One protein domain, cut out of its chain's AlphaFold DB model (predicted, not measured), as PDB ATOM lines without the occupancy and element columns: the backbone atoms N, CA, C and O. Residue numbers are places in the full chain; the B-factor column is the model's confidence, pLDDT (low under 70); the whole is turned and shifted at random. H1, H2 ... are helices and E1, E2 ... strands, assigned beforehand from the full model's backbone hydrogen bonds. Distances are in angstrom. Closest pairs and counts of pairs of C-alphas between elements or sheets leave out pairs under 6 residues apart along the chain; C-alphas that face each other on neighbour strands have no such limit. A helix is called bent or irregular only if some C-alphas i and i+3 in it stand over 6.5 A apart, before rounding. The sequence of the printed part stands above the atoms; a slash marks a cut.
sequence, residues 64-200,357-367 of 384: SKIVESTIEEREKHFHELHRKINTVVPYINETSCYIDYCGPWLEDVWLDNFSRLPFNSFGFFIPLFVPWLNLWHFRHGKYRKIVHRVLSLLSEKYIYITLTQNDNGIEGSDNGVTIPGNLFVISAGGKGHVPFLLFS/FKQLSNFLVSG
ATOM      1  N   SER A  64      15.872  16.241  26.110       89.38
ATOM      2  CA  SER A  64      16.157  17.383  25.235       89.38
ATOM      3  C   SER A  64      16.269  17.003  23.758       89.38
ATOM      4  O   SER A  64      16.133  17.865  22.888       89.38
ATOM      5  N   LYS A  65      16.494  15.716  23.477       92.00
ATOM      6  CA  LYS A  65      16.585  15.170  22.120       92.00
ATOM      7  C   LYS A  65      15.233  14.763  21.549       92.00
ATOM      8  O   LYS A  65      15.105  14.679  20.328       92.00
ATOM      9  N   ILE A  66      14.239  14.527  22.407       91.81
ATOM     10  CA  ILE A  66      12.900  14.134  21.981       91.81
ATOM     11  C   ILE A  66      12.172  15.351  21.415       91.81
ATOM     12  O   ILE A  66      12.070  16.396  22.057       91.81
ATOM     13  N   VAL A  67      11.681  15.211  20.184       87.06
ATOM     14  CA  VAL A  67      10.988  16.280  19.460       87.06
ATOM     15  C   VAL A  67       9.495  15.984  19.473       87.06
ATOM     16  O   VAL A  67       9.083  14.857  19.205       87.06
ATOM     17  N   GLU A  68       8.687  16.999  19.776       82.56
ATOM     18  CA  GLU A  68       7.237  16.907  19.632       82.56
ATOM     19  C   GLU A  68       6.891  16.589  18.176       82.56
ATOM     20  O   GLU A  68       7.368  17.250  17.254       82.56
ATOM     21  N   SER A  69       6.094  15.546  17.974       87.38
ATOM     22  CA  SER A  69       5.738  15.070  16.645       87.38
ATOM     23  C   SER A  69       4.269  14.684  16.593       87.38
ATOM     24  O   SER A  69       3.738  14.129  17.565       87.38
ATOM     25  N   THR A  70       3.624  14.888  15.450       92.44
ATOM     26  CA  THR A  70       2.248  14.421  15.247       92.44
ATOM     27  C   THR A  70       2.198  12.901  15.085       92.44
ATOM     28  O   THR A  70       3.226  12.223  14.959       92.44
ATOM     29  N   ILE A  71       0.989  12.337  15.109       92.56
ATOM     30  CA  ILE A  71       0.798  10.898  14.918       92.56
ATOM     31  C   ILE A  71       1.199  10.483  13.495       92.56
ATOM     32  O   ILE A  71       1.854   9.459  13.325       92.56
ATOM     33  N   GLU A  72       0.921  11.330  12.499       95.44
ATOM     34  CA  GLU A  72       1.256  11.114  11.090       95.44
ATOM     35  C   GLU A  72       2.772  11.139  10.857       95.44
ATOM     36  O   GLU A  72       3.300  10.345  10.078       95.44
ATOM     37  N   GLU A  73       3.498  12.026  11.544       96.00
ATOM     38  CA  GLU A  73       4.961  12.079  11.466       96.00
ATOM     39  C   GLU A  73       5.600  10.813  12.042       96.00
ATOM     40  O   GLU A  73       6.500  10.236  11.422       96.00
ATOM     41  N   ARG A  74       5.112  10.350  13.203       96.44
ATOM     42  CA  ARG A  74       5.570   9.094  13.810       96.44
ATOM     43  C   ARG A  74       5.220   7.890  12.944       96.44
ATOM     44  O   ARG A  74       6.067   7.018  12.768       96.44
ATOM     45  N   GLU A  75       4.023   7.854  12.364       97.62
ATOM     46  CA  GLU A  75       3.581   6.773  11.479       97.62
ATOM     47  C   GLU A  75       4.406   6.723  10.186       97.62
ATOM     48  O   GLU A  75       4.837   5.657   9.737       97.62
ATOM     49  N   LYS A  76       4.706   7.882   9.593       97.94
ATOM     50  CA  LYS A  76       5.597   7.971   8.431       97.94
ATOM     51  C   LYS A  76       6.999   7.457   8.767       97.94
ATOM     52  O   LYS A  76       7.559   6.669   8.000       97.94
ATOM     53  N   HIS A  77       7.552   7.868   9.911       97.88
ATOM     54  CA  HIS A  77       8.853   7.382  10.382       97.88
ATOM     55  C   HIS A  77       8.832   5.877  10.667       97.88
ATOM     56  O   HIS A  77       9.762   5.175  10.279       97.88
ATOM     57  N   PHE A  78       7.762   5.361  11.276       98.19
ATOM     58  CA  PHE A  78       7.562   3.934  11.524       98.19
ATOM     59  C   PHE A  78       7.677   3.110  10.238       98.19
ATOM     60  O   PHE A  78       8.457   2.153  10.196       98.19
ATOM     61  N   HIS A  79       6.970   3.508   9.176       98.06
ATOM     62  CA  HIS A  79       7.013   2.820   7.885       98.06
ATOM     63  C   HIS A  79       8.394   2.902   7.221       98.06
ATOM     64  O   HIS A  79       8.889   1.911   6.674       98.06
ATOM     65  N   GLU A  80       9.057   4.063   7.279       98.19
ATOM     66  CA  GLU A  80      10.423   4.204   6.768       98.19
ATOM     67  C   GLU A  80      11.417   3.318   7.525       98.19
ATOM     68  O   GLU A  80      12.245   2.642   6.903       98.19
ATOM     69  N   LEU A  81      11.330   3.318   8.853       98.31
ATOM     70  CA  LEU A  81      12.184   2.531   9.724       98.31
ATOM     71  C   LEU A  81      12.000   1.034   9.464       98.31
ATOM     72  O   LEU A  81      12.993   0.345   9.243       98.31
ATOM     73  N   HIS A  82      10.763   0.534   9.408       97.56
ATOM     74  CA  HIS A  82      10.508  -0.897   9.204       97.56
ATOM     75  C   HIS A  82      10.930  -1.373   7.817       97.56
ATOM     76  O   HIS A  82      11.487  -2.462   7.692       97.56
ATOM     77  N   ARG A  83      10.812  -0.532   6.783       97.88
ATOM     78  CA  ARG A  83      11.401  -0.833   5.472       97.88
ATOM     79  C   ARG A  83      12.916  -1.027   5.562       97.88
ATOM     80  O   ARG A  83      13.434  -1.934   4.920       97.88
ATOM     81  N   LYS A  84      13.633  -0.219   6.357       98.19
ATOM     82  CA  LYS A  84      15.081  -0.398   6.584       98.19
ATOM     83  C   LYS A  84      15.371  -1.631   7.443       98.19
ATOM     84  O   LYS A  84      16.249  -2.409   7.076       98.19
ATOM     85  N   ILE A  85      14.624  -1.848   8.529       97.25
ATOM     86  CA  ILE A  85      14.766  -3.024   9.406       97.25
ATOM     87  C   ILE A  85      14.595  -4.317   8.605       97.25
ATOM     88  O   ILE A  85      15.432  -5.205   8.734       97.25
ATOM     89  N   ASN A  86      13.619  -4.387   7.698       95.56
ATOM     90  CA  ASN A  86      13.370  -5.560   6.855       95.56
ATOM     91  C   ASN A  86      14.516  -5.873   5.868       95.56
ATOM     92  O   ASN A  86      14.597  -6.987   5.363       95.56
ATOM     93  N   THR A  87      15.438  -4.933   5.608       96.50
ATOM     94  CA  THR A  87      16.675  -5.213   4.840       96.50
ATOM     95  C   THR A  87      17.813  -5.777   5.700       96.50
ATOM     96  O   THR A  87      18.813  -6.274   5.180       96.50
ATOM     97  N   VAL A  88      17.695  -5.660   7.024       95.56
ATOM     98  CA  VAL A  88      18.713  -6.062   8.006       95.56
ATOM     99  C   VAL A  88      18.322  -7.368   8.687       95.56
ATOM    100  O   VAL A  88      19.168  -8.248   8.860       95.56
ATOM    101  N   VAL A  89      17.058  -7.469   9.090       94.81
ATOM    102  CA  VAL A  89      16.477  -8.610   9.786       94.81
ATOM    103  C   VAL A  89      16.064  -9.646   8.742       94.81
ATOM    104  O   VAL A  89      15.207  -9.355   7.910       94.81
ATOM    105  N   PRO A  90      16.674 -10.843   8.737       90.31
ATOM    106  CA  PRO A  90      16.268 -11.891   7.814       90.31
ATOM    107  C   PRO A  90      14.835 -12.333   8.117       90.31
ATOM    108  O   PRO A  90      14.452 -12.425   9.281       90.31
ATOM    109  N   TYR A  91      14.082 -12.676   7.071       86.62
ATOM    110  CA  TYR A  91      12.808 -13.368   7.240       86.62
ATOM    111  C   TYR A  91      13.046 -14.718   7.930       86.62
ATOM    112  O   TYR A  91      13.939 -15.478   7.539       86.62
ATOM    113  N   ILE A  92      12.266 -14.993   8.973       85.06
ATOM    114  CA  ILE A  92      12.293 -16.245   9.725       85.06
ATOM    115  C   ILE A  92      10.872 -16.798   9.683       85.06
ATOM    116  O   ILE A  92       9.962 -16.182  10.224       85.06
ATOM    117  N   ASN A  93      10.693 -17.940   9.018       80.81
ATOM    118  CA  ASN A  93       9.396 -18.614   8.884       80.81
ATOM    119  C   ASN A  93       9.158 -19.686   9.958       80.81
ATOM    120  O   ASN A  93       8.157 -20.392   9.925       80.81
ATOM    121  N   GLU A  94      10.132 -19.874  10.843       82.00
ATOM    122  CA  GLU A  94      10.154 -20.934  11.841       82.00
ATOM    123  C   GLU A  94      10.126 -20.315  13.232       82.00
ATOM    124  O   GLU A  94      10.820 -19.334  13.510       82.00
ATOM    125  N   THR A  95       9.358 -20.920  14.125       85.81
ATOM    126  CA  THR A  95       9.369 -20.561  15.537       85.81
ATOM    127  C   THR A  95      10.311 -21.501  16.267       85.81
ATOM    128  O   THR A  95      10.269 -22.717  16.075       85.81
ATOM    129  N   SER A  96      11.200 -20.945  17.090       86.00
ATOM    130  CA  SER A  96      12.096 -21.766  17.907       86.00
ATOM    131  C   SER A  96      11.289 -22.672  18.847       86.00
ATOM    132  O   SER A  96      10.242 -22.272  19.349       86.00
ATOM    133  N   CYS A  97      11.760 -23.895  19.084       88.19
ATOM    134  CA  CYS A  97      11.147 -24.814  20.040       88.19
ATOM    135  C   CYS A  97      12.011 -24.920  21.293       88.19
ATOM    136  O   CYS A  97      13.235 -25.019  21.205       88.19
ATOM    137  N   TYR A  98      11.368 -24.952  22.454       82.56
ATOM    138  CA  TYR A  98      12.022 -25.237  23.722       82.56
ATOM    139  C   TYR A  98      11.214 -26.283  24.490       82.56
ATOM    140  O   TYR A  98      10.047 -26.069  24.809       82.56
ATOM    141  N   ILE A  99      11.863 -27.414  24.787       80.12
ATOM    142  CA  ILE A  99      11.252 -28.606  25.395       80.12
ATOM    143  C   ILE A  99      10.063 -29.099  24.548       80.12
ATOM    144  O   ILE A  99      10.288 -29.640  23.469       80.12
ATOM    145  N   ASP A 100       8.828 -28.920  25.011       81.88
ATOM    146  CA  ASP A 100       7.588 -29.443  24.427       81.88
ATOM    147  C   ASP A 100       6.724 -28.343  23.789       81.88
ATOM    148  O   ASP A 100       5.568 -28.585  23.443       81.88
ATOM    149  N   TYR A 101       7.268 -27.134  23.623       88.38
ATOM    150  CA  TYR A 101       6.545 -25.996  23.064       88.38
ATOM    151  C   TYR A 101       7.335 -25.268  21.976       88.38
ATOM    152  O   TYR A 101       8.523 -24.980  22.124       88.38
ATOM    153  N   CYS A 102       6.641 -24.931  20.892       90.50
ATOM    154  CA  CYS A 102       7.188 -24.278  19.699       90.50
ATOM    155  C   CYS A 102       6.507 -22.932  19.426       90.50
ATOM    156  O   CYS A 102       6.232 -22.585  18.281       90.50
ATOM    157  N   GLY A 103       6.182 -22.196  20.489       89.69
ATOM    158  CA  GLY A 103       5.490 -20.922  20.389       89.69
ATOM    159  C   GLY A 103       3.970 -21.029  20.154       89.69
ATOM    160  O   GLY A 103       3.376 -22.103  20.286       89.69
ATOM    161  N   PRO A 104       3.300 -19.899  19.866       91.50
ATOM    162  CA  PRO A 104       3.901 -18.578  19.689       91.50
ATOM    163  C   PRO A 104       4.552 -18.058  20.979       91.50
ATOM    164  O   PRO A 104       3.975 -18.130  22.069       91.50
ATOM    165  N   TRP A 105       5.770 -17.538  20.853       93.81
ATOM    166  CA  TRP A 105       6.458 -16.804  21.910       93.81
ATOM    167  C   TRP A 105       5.899 -15.388  22.036       93.81
ATOM    168  O   TRP A 105       5.137 -14.919  21.190       93.81
ATOM    169  N   LEU A 106       6.300 -14.668  23.085       95.25
ATOM    170  CA  LEU A 106       5.864 -13.283  23.296       95.25
ATOM    171  C   LEU A 106       6.084 -12.385  22.077       95.25
ATOM    172  O   LEU A 106       5.231 -11.574  21.734       95.25
ATOM    173  N   GLU A 107       7.235 -12.532  21.431       95.00
ATOM    174  CA  GLU A 107       7.605 -11.718  20.279       95.00
ATOM    175  C   GLU A 107       6.805 -12.092  19.031       95.00
ATOM    176  O   GLU A 107       6.474 -11.199  18.262       95.00
ATOM    177  N   ASP A 108       6.419 -13.363  18.875       93.44
ATOM    178  CA  ASP A 108       5.527 -13.795  17.795       93.44
ATOM    179  C   ASP A 108       4.142 -13.157  17.977       93.44
ATOM    180  O   ASP A 108       3.582 -12.594  17.044       93.44
ATOM    181  N   VAL A 109       3.621 -13.127  19.210       93.94
ATOM    182  CA  VAL A 109       2.348 -12.451  19.523       93.94
ATOM    183  C   VAL A 109       2.448 -10.936  19.310       93.94
ATOM    184  O   VAL A 109       1.525 -10.325  18.771       93.94
ATOM    185  N   TRP A 110       3.559 -10.318  19.718       95.38
ATOM    186  CA  TRP A 110       3.835  -8.901  19.463       95.38
ATOM    187  C   TRP A 110       3.873  -8.599  17.962       95.38
ATOM    188  O   TRP A 110       3.230  -7.660  17.502       95.38
ATOM    189  N   LEU A 111       4.562  -9.424  17.181       93.62
ATOM    190  CA  LEU A 111       4.650  -9.284  15.733       93.62
ATOM    191  C   LEU A 111       3.299  -9.484  15.053       93.62
ATOM    192  O   LEU A 111       2.877  -8.620  14.293       93.62
ATOM    193  N   ASP A 112       2.597 -10.573  15.341       91.44
ATOM    194  CA  ASP A 112       1.402 -10.951  14.587       91.44
ATOM    195  C   ASP A 112       0.169 -10.139  14.975       91.44
ATOM    196  O   ASP A 112      -0.616  -9.758  14.104       91.44
ATOM    197  N   ASN A 113      -0.012  -9.856  16.269       93.06
ATOM    198  CA  ASN A 113      -1.223  -9.192  16.744       93.06
ATOM    199  C   ASN A 113      -1.070  -7.673  16.768       93.06
ATOM    200  O   ASN A 113      -1.989  -6.970  16.350       93.06
ATOM    201  N   PHE A 114       0.068  -7.151  17.243       95.50
ATOM    202  CA  PHE A 114       0.220  -5.704  17.404       95.50
ATOM    203  C   PHE A 114       0.550  -5.013  16.081       95.50
ATOM    204  O   PHE A 114       0.044  -3.920  15.855       95.50
ATOM    205  N   SER A 115       1.284  -5.638  15.152       92.69
ATOM    206  CA  SER A 115       1.559  -5.009  13.843       92.69
ATOM    207  C   SER A 115       0.307  -4.718  13.006       92.69
ATOM    208  O   SER A 115       0.359  -3.901  12.090       92.69
ATOM    209  N   ARG A 116      -0.821  -5.366  13.325       94.19
ATOM    210  CA  ARG A 116      -2.121  -5.178  12.664       94.19
ATOM    211  C   ARG A 116      -2.973  -4.084  13.307       94.19
ATOM    212  O   ARG A 116      -4.027  -3.747  12.769       94.19
ATOM    213  N   LEU A 117      -2.568  -3.564  14.466       95.00
ATOM    214  CA  LEU A 117      -3.277  -2.476  15.128       95.00
ATOM    215  C   LEU A 117      -3.057  -1.160  14.373       95.00
ATOM    216  O   LEU A 117      -1.976  -0.945  13.820       95.00
ATOM    217  N   PRO A 118      -4.044  -0.246  14.376       95.31
ATOM    218  CA  PRO A 118      -3.833   1.084  13.827       95.31
ATOM    219  C   PRO A 118      -2.731   1.794  14.619       95.31
ATOM    220  O   PRO A 118      -2.646   1.643  15.841       95.31
ATOM    221  N   PHE A 119      -1.901   2.586  13.934       94.50
ATOM    222  CA  PHE A 119      -0.706   3.198  14.524       94.50
ATOM    223  C   PHE A 119      -1.009   4.045  15.775       94.50
ATOM    224  O   PHE A 119      -0.223   4.093  16.720       94.50
ATOM    225  N   ASN A 120      -2.197   4.646  15.844       92.25
ATOM    226  CA  ASN A 120      -2.646   5.399  17.014       92.25
ATOM    227  C   ASN A 120      -2.810   4.562  18.300       92.25
ATOM    228  O   ASN A 120      -2.860   5.130  19.389       92.25
ATOM    229  N   SER A 121      -2.832   3.228  18.202       94.12
ATOM    230  CA  SER A 121      -2.899   2.313  19.352       94.12
ATOM    231  C   SER A 121      -1.600   2.268  20.161       94.12
ATOM    232  O   SER A 121      -1.595   1.739  21.270       94.12
ATOM    233  N   PHE A 122      -0.505   2.807  19.621       93.56
ATOM    234  CA  PHE A 122       0.805   2.846  20.275       93.56
ATOM    235  C   PHE A 122       1.063   4.151  21.033       93.56
ATOM    236  O   PHE A 122       2.142   4.324  21.597       93.56
ATOM    237  N   GLY A 123       0.089   5.067  21.052       88.69
ATOM    238  CA  GLY A 123       0.180   6.336  21.767       88.69
ATOM    239  C   GLY A 123       1.412   7.147  21.358       88.69
ATOM    240  O   GLY A 123       1.547   7.595  20.212       88.69
ATOM    241  N   PHE A 124       2.317   7.343  22.317       86.88
ATOM    242  CA  PHE A 124       3.560   8.089  22.126       86.88
ATOM    243  C   PHE A 124       4.660   7.282  21.413       86.88
ATOM    244  O   PHE A 124       5.597   7.856  20.855       86.88
ATOM    245  N   PHE A 125       4.566   5.954  21.420       94.62
ATOM    246  CA  PHE A 125       5.647   5.077  20.988       94.62
ATOM    247  C   PHE A 125       5.659   4.821  19.485       94.62
ATOM    248  O   PHE A 125       4.624   4.745  18.824       94.62
ATOM    249  N   ILE A 126       6.856   4.556  18.972       97.44
ATOM    250  CA  ILE A 126       7.062   3.884  17.691       97.44
ATOM    251  C   ILE A 126       7.401   2.411  17.982       97.44
ATOM    252  O   ILE A 126       8.484   2.134  18.509       97.44
ATOM    253  N   PRO A 127       6.506   1.449  17.697       97.88
ATOM    254  CA  PRO A 127       6.761   0.044  18.004       97.88
ATOM    255  C   PRO A 127       7.868  -0.518  17.114       97.88
ATOM    256  O   PRO A 127       7.883  -0.264  15.916       97.88
ATOM    257  N   LEU A 128       8.785  -1.295  17.693       97.75
ATOM    258  CA  LEU A 128       9.777  -2.086  16.968       97.75
ATOM    259  C   LEU A 128       9.333  -3.541  16.917       97.75
ATOM    260  O   LEU A 128       9.304  -4.245  17.933       97.75
ATOM    261  N   PHE A 129       9.033  -3.983  15.705       96.62
ATOM    262  CA  PHE A 129       8.617  -5.338  15.387       96.62
ATOM    263  C   PHE A 129       9.826  -6.157  14.933       96.62
ATOM    264  O   PHE A 129      10.104  -6.283  13.742       96.62
ATOM    265  N   VAL A 130      10.572  -6.694  15.901       95.75
ATOM    266  CA  VAL A 130      11.772  -7.504  15.651       95.75
ATOM    267  C   VAL A 130      11.700  -8.798  16.475       95.75
ATOM    268  O   VAL A 130      11.532  -8.712  17.690       95.75
ATOM    269  N   PRO A 131      11.849  -9.987  15.856       94.75
ATOM    270  CA  PRO A 131      11.818 -11.272  16.558       94.75
ATOM    271  C   PRO A 131      13.176 -11.583  17.209       94.75
ATOM    272  O   PRO A 131      13.902 -12.475  16.765       94.75
ATOM    273  N   TRP A 132      13.573 -10.813  18.221       95.06
ATOM    274  CA  TRP A 132      14.818 -10.973  18.981       95.06
ATOM    275  C   TRP A 132      15.134 -12.417  19.417       95.06
ATOM    276  O   TRP A 132      16.268 -12.854  19.238       95.06
ATOM    277  N   LEU A 133      14.177 -13.173  19.953       93.50
ATOM    278  CA  LEU A 133      14.345 -14.552  20.409       93.50
ATOM    279  C   LEU A 133      14.606 -15.505  19.236       93.50
ATOM    280  O   LEU A 133      15.567 -16.273  19.259       93.50
ATOM    281  N   ASN A 134      13.803 -15.437  18.172       93.00
ATOM    282  CA  ASN A 134      14.024 -16.294  17.003       93.00
ATOM    283  C   ASN A 134      15.321 -15.899  16.271       93.00
ATOM    284  O   ASN A 134      16.056 -16.767  15.802       93.00
ATOM    285  N   LEU A 135      15.679 -14.611  16.232       93.94
ATOM    286  CA  LEU A 135      16.983 -14.165  15.732       93.94
ATOM    287  C   LEU A 135      18.132 -14.725  16.571       93.94
ATOM    288  O   LEU A 135      19.144 -15.143  16.006       93.94
ATOM    289  N   TRP A 136      17.983 -14.746  17.895       92.25
ATOM    290  CA  TRP A 136      18.968 -15.329  18.799       92.25
ATOM    291  C   TRP A 136      19.179 -16.813  18.497       92.25
ATOM    292  O   TRP A 136      20.314 -17.234  18.277       92.25
ATOM    293  N   HIS A 137      18.099 -17.588  18.379       90.62
ATOM    294  CA  HIS A 137      18.181 -19.026  18.114       90.62
ATOM    295  C   HIS A 137      18.685 -19.359  16.704       90.62
ATOM    296  O   HIS A 137      19.625 -20.137  16.551       90.62
ATOM    297  N   PHE A 138      18.109 -18.760  15.661       91.81
ATOM    298  CA  PHE A 138      18.397 -19.153  14.276       91.81
ATOM    299  C   PHE A 138      19.569 -18.400  13.646       91.81
ATOM    300  O   PHE A 138      20.065 -18.792  12.584       91.81
ATOM    301  N   ARG A 139      19.996 -17.278  14.236       91.25
ATOM    302  CA  ARG A 139      21.052 -16.410  13.695       91.25
ATOM    303  C   ARG A 139      22.074 -16.012  14.761       91.25
ATOM    304  O   ARG A 139      22.735 -14.991  14.579       91.25
ATOM    305  N   HIS A 140      22.271 -16.835  15.795       89.25
ATOM    306  CA  HIS A 140      23.167 -16.583  16.933       89.25
ATOM    307  C   HIS A 140      24.503 -15.923  16.540       89.25
ATOM    308  O   HIS A 140      24.808 -14.816  16.973       89.25
ATOM    309  N   GLY A 141      25.262 -16.525  15.613       90.44
ATOM    310  CA  GLY A 141      26.574 -16.003  15.191       90.44
ATOM    311  C   GLY A 141      26.549 -14.637  14.483       90.44
ATOM    312  O   GLY A 141      27.577 -13.975  14.377       90.44
ATOM    313  N   LYS A 142      25.386 -14.189  13.993       92.19
ATOM    314  CA  LYS A 142      25.183 -12.863  13.380       92.19
ATOM    315  C   LYS A 142      24.324 -11.941  14.247       92.19
ATOM    316  O   LYS A 142      24.162 -10.777  13.880       92.19
ATOM    317  N   TYR A 143      23.796 -12.430  15.371       93.38
ATOM    318  CA  TYR A 143      22.798 -11.747  16.187       93.38
ATOM    319  C   TYR A 143      23.261 -10.351  16.587       93.38
ATOM    320  O   TYR A 143      22.626  -9.363  16.228       93.38
ATOM    321  N   ARG A 144      24.446 -10.255  17.198       92.62
ATOM    322  CA  ARG A 144      25.036  -8.979  17.618       92.62
ATOM    323  C   ARG A 144      25.119  -7.968  16.477       92.62
ATOM    324  O   ARG A 144      24.761  -6.809  16.655       92.62
ATOM    325  N   LYS A 145      25.567  -8.396  15.292       93.50
ATOM    326  CA  LYS A 145      25.670  -7.522  14.113       93.50
ATOM    327  C   LYS A 145      24.293  -7.050  13.644       93.50
ATOM    328  O   LYS A 145      24.163  -5.899  13.237       93.50
ATOM    329  N   ILE A 146      23.284  -7.920  13.689       95.38
ATOM    330  CA  ILE A 146      21.899  -7.580  13.337       95.38
ATOM    331  C   ILE A 146      21.345  -6.560  14.334       95.38
ATOM    332  O   ILE A 146      20.900  -5.501  13.902       95.38
ATOM    333  N   VAL A 147      21.452  -6.827  15.640       95.62
ATOM    334  CA  VAL A 147      21.004  -5.915  16.705       95.62
ATOM    335  C   VAL A 147      21.658  -4.545  16.546       95.62
ATOM    336  O   VAL A 147      20.958  -3.544  16.459       95.62
ATOM    337  N   HIS A 148      22.986  -4.490  16.403       94.94
ATOM    338  CA  HIS A 148      23.706  -3.223  16.249       94.94
ATOM    339  C   HIS A 148      23.224  -2.428  15.027       94.94
ATOM    340  O   HIS A 148      23.017  -1.219  15.109       94.94
ATOM    341  N   ARG A 149      22.992  -3.109  13.895       96.31
ATOM    342  CA  ARG A 149      22.451  -2.469  12.689       96.31
ATOM    343  C   ARG A 149      21.031  -1.961  12.910       96.31
ATOM    344  O   ARG A 149      20.762  -0.835  12.520       96.31
ATOM    345  N   VAL A 150      20.147  -2.735  13.541       97.62
ATOM    346  CA  VAL A 150      18.775  -2.293  13.842       97.62
ATOM    347  C   VAL A 150      18.783  -1.071  14.760       97.62
ATOM    348  O   VAL A 150      18.159  -0.066  14.430       97.62
ATOM    349  N   LEU A 151      19.540  -1.113  15.861       97.12
ATOM    350  CA  LEU A 151      19.618  -0.008  16.820       97.12
ATOM    351  C   LEU A 151      20.224   1.262  16.195       97.12
ATOM    352  O   LEU A 151      19.765   2.358  16.494       97.12
ATOM    353  N   SER A 152      21.176   1.128  15.262       96.75
ATOM    354  CA  SER A 152      21.758   2.274  14.539       96.75
ATOM    355  C   SER A 152      20.785   3.003  13.600       96.75
ATOM    356  O   SER A 152      21.078   4.111  13.158       96.75
ATOM    357  N   LEU A 153      19.635   2.397  13.277       98.00
ATOM    358  CA  LEU A 153      18.596   3.028  12.455       98.00
ATOM    359  C   LEU A 153      17.660   3.931  13.272       98.00
ATOM    360  O   LEU A 153      16.866   4.668  12.683       98.00
ATOM    361  N   LEU A 154      17.713   3.856  14.604       98.19
ATOM    362  CA  LEU A 154      16.814   4.596  15.481       98.19
ATOM    363  C   LEU A 154      17.234   6.067  15.558       98.19
ATOM    364  O   LEU A 154      18.337   6.407  15.970       98.19
ATOM    365  N   SER A 155      16.319   6.956  15.178       97.19
ATOM    366  CA  SER A 155      16.467   8.401  15.376       97.19
ATOM    367  C   SER A 155      16.297   8.754  16.851       97.19
ATOM    368  O   SER A 155      15.306   8.342  17.449       97.19
ATOM    369  N   GLU A 156      17.190   9.578  17.405       95.62
ATOM    370  CA  GLU A 156      17.112  10.081  18.788       95.62
ATOM    371  C   GLU A 156      15.887  10.976  19.054       95.62
ATOM    372  O   GLU A 156      15.609  11.288  20.203       95.62
ATOM    373  N   LYS A 157      15.145  11.380  18.010       95.50
ATOM    374  CA  LYS A 157      13.980  12.280  18.119       95.50
ATOM    375  C   LYS A 157      12.720  11.621  18.675       95.50
ATOM    376  O   LYS A 157      11.840  12.329  19.156       95.50
ATOM    377  N   TYR A 158      12.610  10.301  18.551       96.31
ATOM    378  CA  TYR A 158      11.402   9.544  18.876       96.31
ATOM    379  C   TYR A 158      11.663   8.570  20.019       96.31
ATOM    380  O   TYR A 158      12.803   8.148  20.214       96.31
ATOM    381  N   ILE A 159      10.607   8.171  20.727       96.06
ATOM    382  CA  ILE A 159      10.668   7.060  21.678       96.06
ATOM    383  C   ILE A 159      10.136   5.797  21.009       96.06
ATOM    384  O   ILE A 159       9.063   5.788  20.403       96.06
ATOM    385  N   TYR A 160      10.901   4.723  21.138       97.94
ATOM    386  CA  TYR A 160      10.565   3.415  20.602       97.94
ATOM    387  C   TYR A 160      10.126   2.472  21.712       97.94
ATOM    388  O   TYR A 160      10.520   2.648  22.863       97.94
ATOM    389  N   ILE A 161       9.361   1.443  21.360       97.88
ATOM    390  CA  ILE A 161       9.035   0.350  22.276       97.88
ATOM    391  C   ILE A 161       9.299  -1.005  21.638       97.88
ATOM    392  O   ILE A 161       9.030  -1.207  20.456       97.88
ATOM    393  N   THR A 162       9.799  -1.955  22.419       98.00
ATOM    394  CA  THR A 162       9.911  -3.350  21.996       98.00
ATOM    395  C   THR A 162       9.610  -4.308  23.147       98.00
ATOM    396  O   THR A 162       9.683  -3.935  24.321       98.00
ATOM    397  N   LEU A 163       9.273  -5.545  22.794       97.81
ATOM    398  CA  LEU A 163       9.049  -6.650  23.718       97.81
ATOM    399  C   LEU A 163      10.118  -7.711  23.467       97.81
ATOM    400  O   LEU A 163      10.389  -8.040  22.315       97.81
ATOM    401  N   THR A 164      10.706  -8.261  24.528       96.06
ATOM    402  CA  THR A 164      11.602  -9.412  24.404       96.06
ATOM    403  C   THR A 164      11.360 -10.480  25.461       96.06
ATOM    404  O   THR A 164      11.126 -10.196  26.640       96.06
ATOM    405  N   GLN A 165      11.433 -11.738  25.030       94.50
ATOM    406  CA  GLN A 165      11.398 -12.888  25.932       94.50
ATOM    407  C   GLN A 165      12.798 -13.343  26.362       94.50
ATOM    408  O   GLN A 165      12.934 -13.991  27.399       94.50
ATOM    409  N   ASN A 166      13.819 -13.017  25.570       92.31
ATOM    410  CA  ASN A 166      15.174 -13.528  25.728       92.31
ATOM    411  C   ASN A 166      15.725 -13.227  27.134       92.31
ATOM    412  O   ASN A 166      15.673 -12.090  27.611       92.31
ATOM    413  N   ASP A 167      16.263 -14.248  27.802       91.25
ATOM    414  CA  ASP A 167      16.884 -14.137  29.127       91.25
ATOM    415  C   ASP A 167      18.132 -13.245  29.113       91.25
ATOM    416  O   ASP A 167      18.433 -12.549  30.087       91.25
ATOM    417  N   ASN A 168      18.784 -13.179  27.958       90.81
ATOM    418  CA  ASN A 168      19.867 -12.264  27.656       90.81
ATOM    419  C   ASN A 168      19.420 -10.874  27.184       90.81
ATOM    420  O   ASN A 168      20.286 -10.051  26.879       90.81
ATOM    421  N   GLY A 169      18.117 -10.590  27.152       92.31
ATOM    422  CA  GLY A 169      17.580  -9.354  26.590       92.31
ATOM    423  C   GLY A 169      17.812  -9.234  25.087       92.31
ATOM    424  O   GLY A 169      18.144 -10.203  24.402       92.31
ATOM    425  N   ILE A 170      17.664  -8.012  24.581       94.12
ATOM    426  CA  ILE A 170      17.979  -7.680  23.184       94.12
ATOM    427  C   ILE A 170      19.494  -7.538  22.957       94.12
ATOM    428  O   ILE A 170      19.969  -7.610  21.827       94.12
ATOM    429  N   GLU A 171      20.265  -7.344  24.030       89.75
ATOM    430  CA  GLU A 171      21.724  -7.236  24.020       89.75
ATOM    431  C   GLU A 171      22.404  -8.559  23.637       89.75
ATOM    432  O   GLU A 171      23.475  -8.555  23.028       89.75
ATOM    433  N   GLY A 172      21.786  -9.695  23.979       86.19
ATOM    434  CA  GLY A 172      22.411 -11.012  23.869       86.19
ATOM    435  C   GLY A 172      23.402 -11.304  25.008       86.19
ATOM    436  O   GLY A 172      23.442 -10.607  26.028       86.19
ATOM    437  N   SER A 173      24.177 -12.383  24.859       77.88
ATOM    438  CA  SER A 173      25.185 -12.812  25.847       77.88
ATOM    439  C   SER A 173      26.430 -11.923  25.884       77.88
ATOM    440  O   SER A 173      27.227 -12.016  26.815       77.88
ATOM    441  N   ASP A 174      26.620 -11.078  24.870       65.88
ATOM    442  CA  ASP A 174      27.831 -10.286  24.694       65.88
ATOM    443  C   ASP A 174      27.630  -8.867  25.237       65.88
ATOM    444  O   ASP A 174      26.809  -8.108  24.725       65.88
ATOM    445  N   ASN A 175      28.457  -8.452  26.202       64.06
ATOM    446  CA  ASN A 175      28.421  -7.127  26.856       64.06
ATOM    447  C   ASN A 175      28.780  -5.928  25.939       64.06
ATOM    448  O   ASN A 175      29.201  -4.878  26.415       64.06
ATOM    449  N   GLY A 176      28.683  -6.078  24.615       70.12
ATOM    450  CA  GLY A 176      29.134  -5.098  23.624       70.12
ATOM    451  C   GLY A 176      28.021  -4.380  22.858       70.12
ATOM    452  O   GLY A 176      28.324  -3.712  21.867       70.12
ATOM    453  N   VAL A 177      26.754  -4.560  23.239       84.50
ATOM    454  CA  VAL A 177      25.612  -3.844  22.655       84.50
ATOM    455  C   VAL A 177      25.141  -2.776  23.638       84.50
ATOM    456  O   VAL A 177      24.810  -3.082  24.778       84.50
ATOM    457  N   THR A 178      25.094  -1.526  23.185       88.44
ATOM    458  CA  THR A 178      24.533  -0.410  23.953       88.44
ATOM    459  C   THR A 178      23.110  -0.155  23.488       88.44
ATOM    460  O   THR A 178      22.876   0.060  22.297       88.44
ATOM    461  N   ILE A 179      22.163  -0.182  24.423       92.38
ATOM    462  CA  ILE A 179      20.759   0.099  24.135       92.38
ATOM    463  C   ILE A 179      20.553   1.614  24.073       92.38
ATOM    464  O   ILE A 179      20.943   2.306  25.014       92.38
ATOM    465  N   PRO A 180      19.979   2.154  22.979       95.12
ATOM    466  CA  PRO A 180      19.657   3.569  22.892       95.12
ATOM    467  C   PRO A 180      18.740   3.997  24.037       95.12
ATOM    468  O   PRO A 180      17.733   3.341  24.307       95.12
ATOM    469  N   GLY A 181      19.059   5.123  24.677       94.50
ATOM    470  CA  GLY A 181      18.305   5.636  25.825       94.50
ATOM    471  C   GLY A 181      16.851   6.001  25.513       94.50
ATOM    472  O   GLY A 181      16.072   6.196  26.432       94.50
ATOM    473  N   ASN A 182      16.473   6.068  24.234       96.06
ATOM    474  CA  ASN A 182      15.115   6.296  23.740       96.06
ATOM    475  C   ASN A 182      14.384   5.012  23.289       96.06
ATOM    476  O   ASN A 182      13.330   5.103  22.658       96.06
ATOM    477  N   LEU A 183      14.909   3.821  23.600       97.12
ATOM    478  CA  LEU A 183      14.232   2.541  23.385       97.12
ATOM    479  C   LEU A 183      13.677   1.993  24.707       97.12
ATOM    480  O   LEU A 183      14.421   1.497  25.549       97.12
ATOM    481  N   PHE A 184      12.357   2.030  24.865       96.31
ATOM    482  CA  PHE A 184      11.655   1.385  25.969       96.31
ATOM    483  C   PHE A 184      11.559  -0.126  25.727       96.31
ATOM    484  O   PHE A 184      11.140  -0.584  24.664       96.31
ATOM    485  N   VAL A 185      11.943  -0.920  26.723       96.75
ATOM    486  CA  VAL A 185      12.071  -2.382  26.598       96.75
ATOM    487  C   VAL A 185      11.224  -3.056  27.661       96.75
ATOM    488  O   VAL A 185      11.500  -2.927  28.857       96.75
ATOM    489  N   ILE A 186      10.231  -3.813  27.215       97.25
ATOM    490  CA  ILE A 186       9.466  -4.732  28.051       97.25
ATOM    491  C   ILE A 186      10.135  -6.101  27.951       97.25
ATOM    492  O   ILE A 186      10.406  -6.580  26.851       97.25
ATOM    493  N   SER A 187      10.445  -6.720  29.089       96.31
ATOM    494  CA  SER A 187      11.275  -7.923  29.120       96.31
ATOM    495  C   SER A 187      10.766  -8.967  30.095       96.31
ATOM    496  O   SER A 187      10.659  -8.735  31.303       96.31
ATOM    497  N   ALA A 188      10.521 -10.164  29.571       95.81
ATOM    498  CA  ALA A 188      10.206 -11.320  30.399       95.81
ATOM    499  C   ALA A 188      11.464 -11.972  30.994       95.81
ATOM    500  O   ALA A 188      11.435 -12.478  32.116       95.81
ATOM    501  N   GLY A 189      12.575 -11.931  30.255       90.62
ATOM    502  CA  GLY A 189      13.817 -12.613  30.605       90.62
ATOM    503  C   GLY A 189      14.645 -11.927  31.694       90.62
ATOM    504  O   GLY A 189      15.368 -12.599  32.433       90.62
ATOM    505  N   GLY A 190      14.514 -10.605  31.851       89.56
ATOM    506  CA  GLY A 190      15.181  -9.885  32.935       89.56
ATOM    507  C   GLY A 190      15.950  -8.632  32.548       89.56
ATOM    508  O   GLY A 190      16.475  -7.995  33.450       89.56
ATOM    509  N   LYS A 191      16.077  -8.272  31.267       91.00
ATOM    510  CA  LYS A 191      16.859  -7.100  30.825       91.00
ATOM    511  C   LYS A 191      15.978  -6.102  30.082       91.00
ATOM    512  O   LYS A 191      15.433  -6.426  29.029       91.00
ATOM    513  N   GLY A 192      15.826  -4.908  30.644       92.19
ATOM    514  CA  GLY A 192      14.974  -3.855  30.106       92.19
ATOM    515  C   GLY A 192      14.447  -2.951  31.213       92.19
ATOM    516  O   GLY A 192      15.079  -2.804  32.257       92.19
ATOM    517  N   HIS A 193      13.270  -2.378  30.985       94.25
ATOM    518  CA  HIS A 193      12.652  -1.391  31.868       94.25
ATOM    519  C   HIS A 193      11.482  -1.988  32.658       94.25
ATOM    520  O   HIS A 193      11.367  -1.762  33.860       94.25
ATOM    521  N   VAL A 194      10.632  -2.785  32.002       95.44
ATOM    522  CA  VAL A 194       9.395  -3.332  32.586       95.44
ATOM    523  C   VAL A 194       9.431  -4.863  32.577       95.44
ATOM    524  O   VAL A 194       9.569  -5.445  31.496       95.44
ATOM    525  N   PRO A 195       9.281  -5.534  33.735       96.31
ATOM    526  CA  PRO A 195       9.105  -6.979  33.793       96.31
ATOM    527  C   PRO A 195       7.811  -7.431  33.118       96.31
ATOM    528  O   PRO A 195       6.749  -6.840  33.315       96.31
ATOM    529  N   PHE A 196       7.893  -8.532  32.377       97.44
ATOM    530  CA  PHE A 196       6.742  -9.203  31.777       97.44
ATOM    531  C   PHE A 196       6.696 -10.682  32.172       97.44
ATOM    532  O   PHE A 196       7.693 -11.247  32.631       97.44
ATOM    533  N   LEU A 197       5.531 -11.312  32.027       96.69
ATOM    534  CA  LEU A 197       5.399 -12.745  32.286       96.69
ATOM    535  C   LEU A 197       6.158 -13.548  31.231       96.69
ATOM    536  O   LEU A 197       6.102 -13.243  30.043       96.69
ATOM    537  N   LEU A 198       6.866 -14.581  31.679       95.50
ATOM    538  CA  LEU A 198       7.657 -15.470  30.834       95.50
ATOM    539  C   LEU A 198       6.859 -16.754  30.584       95.50
ATOM    540  O   LEU A 198       6.704 -17.553  31.507       95.50
ATOM    541  N   PHE A 199       6.334 -16.947  29.372       92.69
ATOM    542  CA  PHE A 199       5.434 -18.062  29.047       92.69
ATOM    543  C   PHE A 199       6.172 -19.205  28.342       92.69
ATOM    544  O   PHE A 199       6.772 -18.992  27.290       92.69
ATOM    545  N   SER A 200       6.082 -20.417  28.895       88.06
ATOM    546  CA  SER A 200       6.484 -21.664  28.225       88.06
ATOM    547  C   SER A 200       5.346 -22.238  27.397       88.06
ATOM    548  O   SER A 200       5.601 -22.776  26.345       88.06
ATOM    549  N   PHE A 357      -1.059  -9.307  27.752       97.88
ATOM    550  CA  PHE A 357      -1.059  -8.451  26.563       97.88
ATOM    551  C   PHE A 357      -2.121  -7.352  26.629       97.88
ATOM    552  O   PHE A 357      -1.884  -6.263  26.111       97.88
ATOM    553  N   LYS A 358      -3.249  -7.573  27.314       97.62
ATOM    554  CA  LYS A 358      -4.230  -6.516  27.580       97.62
ATOM    555  C   LYS A 358      -3.639  -5.418  28.467       97.62
ATOM    556  O   LYS A 358      -3.841  -4.242  28.166       97.62
ATOM    557  N   GLN A 359      -2.860  -5.780  29.487       98.12
ATOM    558  CA  GLN A 359      -2.118  -4.822  30.313       98.12
ATOM    559  C   GLN A 359      -1.107  -4.018  29.482       98.12
ATOM    560  O   GLN A 359      -1.021  -2.798  29.642       98.12
ATOM    561  N   LEU A 360      -0.405  -4.659  28.539       97.44
ATOM    562  CA  LEU A 360       0.450  -3.965  27.570       97.44
ATOM    563  C   LEU A 360      -0.342  -2.995  26.682       97.44
ATOM    564  O   LEU A 360       0.027  -1.828  26.569       97.44
ATOM    565  N   SER A 361      -1.453  -3.430  26.087       96.31
ATOM    566  CA  SER A 361      -2.288  -2.550  25.261       96.31
ATOM    567  C   SER A 361      -2.804  -1.342  26.045       96.31
ATOM    568  O   SER A 361      -2.803  -0.231  25.524       96.31
ATOM    569  N   ASN A 362      -3.210  -1.527  27.304       95.50
ATOM    570  CA  ASN A 362      -3.655  -0.409  28.131       95.50
ATOM    571  C   ASN A 362      -2.501   0.560  28.454       95.50
ATOM    572  O   ASN A 362      -2.705   1.777  28.441       95.50
ATOM    573  N   PHE A 363      -1.288   0.040  28.687       95.00
ATOM    574  CA  PHE A 363      -0.094   0.856  28.936       95.00
ATOM    575  C   PHE A 363       0.242   1.747  27.738       95.00
ATOM    576  O   PHE A 363       0.509   2.932  27.912       95.00
ATOM    577  N   LEU A 364       0.158   1.212  26.517       92.94
ATOM    578  CA  LEU A 364       0.422   1.978  25.294       92.94
ATOM    579  C   LEU A 364      -0.506   3.194  25.129       92.94
ATOM    580  O   LEU A 364      -0.098   4.197  24.549       92.94
ATOM    581  N   VAL A 365      -1.736   3.114  25.646       88.81
ATOM    582  CA  VAL A 365      -2.760   4.165  25.515       88.81
ATOM    583  C   VAL A 365      -2.760   5.145  26.691       88.81
ATOM    584  O   VAL A 365      -3.081   6.318  26.514       88.81
ATOM    585  N   SER A 366      -2.456   4.672  27.901       89.12
ATOM    586  CA  SER A 366      -2.714   5.425  29.142       89.12
ATOM    587  C   SER A 366      -1.590   5.366  30.180       89.12
ATOM    588  O   SER A 366      -1.748   5.874  31.293       89.12
ATOM    589  N   GLY A 367      -0.451   4.760  29.840       90.94
ATOM    590  CA  GLY A 367       0.683   4.612  30.750       90.94
ATOM    591  C   GLY A 367       0.319   3.787  31.982       90.94
ATOM    592  O   GLY A 367      -0.506   2.870  31.920       90.94
TER     593      GLY A 367
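AT A GLANCE: This is residues 64 to 200 and 357 to 367 of the 384 residues of the protein "Exostosin domain-containing protein" of Tritrichomonas foetus (UniProt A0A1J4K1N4). A small parallel sheet of two strands, E1 and E2, lies in the middle, widened on either side by short pairings at residues 126 to 127 and 194 to 195, with helices round it. H2, H3 and H5 lie to one side of it and the folded H4 to the other, while H1 runs past the edge of residues 126 to 127, meeting H3 near its start and H4 near its end. The printed part has 148 residues, with five helices and two strands in the order H1 H2 H3 H4 E1 E2 H5. The class is mostly helix, though under half of the residues, 72, are in named elements. The whole is compact, with a radius of gyration of the C-alphas of 14.8 A and spans of 45 by 32 by 26 A.

IN THESE COORDINATES: E1, residues 160 to 164, begins at C-alpha (10.565, 3.415, 20.602) and measures 13.4 A; E2 is residues 183 to 187, 12.3 A. H1, residues 71 to 88, is 25.6 A long, from (0.798, 10.898, 14.918). H2 is residues 106 to 114, 11.1 A, and H3 residues 119 to 122, 6.0 A. H4, residues 132 to 151, measures 12.2 A from first to last C-alpha; it is irregular, with C-alphas 138 and 141 8.8 A apart, and has a kink of 140 degrees near residue 140. H5, residues 357 to 367, is 13.8 A and ends at (0.683, 4.612, 30.750); it is neither bent nor irregular, but only just: C-alphas 364 and 367 are 6.1 A apart.

HOW THE PARTS SIT: E1 and E2 are parallel neighbours at 21 degrees; N 164 and O 186 are 2.9 A apart, N 184 and O 160 2.8 A, both within hydrogen-bond range. Residues 126 to 127 pair parallel with 160 to 161 of E1, and 194 to 195 with 186 to 187 of E2. The closest C-alphas of H2 and E1, Glu 107 and Thr 164, are 6.2 A apart; those of H4 and E1, Trp 132 and Thr 164, 6.5 A. H2 and H4 are close but not clearly touching, Glu 107 to Leu 133 being 7.3 A between C-alphas. H1 touches H4 with residues 85 to 88 alone, at a steep tilt of 60 degrees, opposite ways, the closest C-alphas being Ile 85 and Val 150, 6.0 A. H1 and H3 only just touch, with 3 pairs of C-alphas within 8 A, the closest Glu 75 and Phe 119, 6.4 A. H3 touches H5, C-alphas Phe 122 and Leu 364 being closest at 5.1 A. H2 and H5 are near each other, with 6 pairs of C-alphas within 10 A. H1 and E1 are apart. Every O i to N i+4 pair is within hydrogen-bond range in H2, against 12 of 14 in H1, 12 of 16 in H4 and 6 of 7 in H5; H3 is too short for such a pair.

THE WHOLE: The two C-alphas farthest apart, Ser 64 and Asp 100, are 47.6 A apart. Residues 201 to 356 are not printed, and C-alphas 200 and 357 are 15.3 A apart across the cut. The links H1 to H2 and E1 to E2 are long. Mean pLDDT of the printed part is 92.7; residues 174 to 175 are under 70.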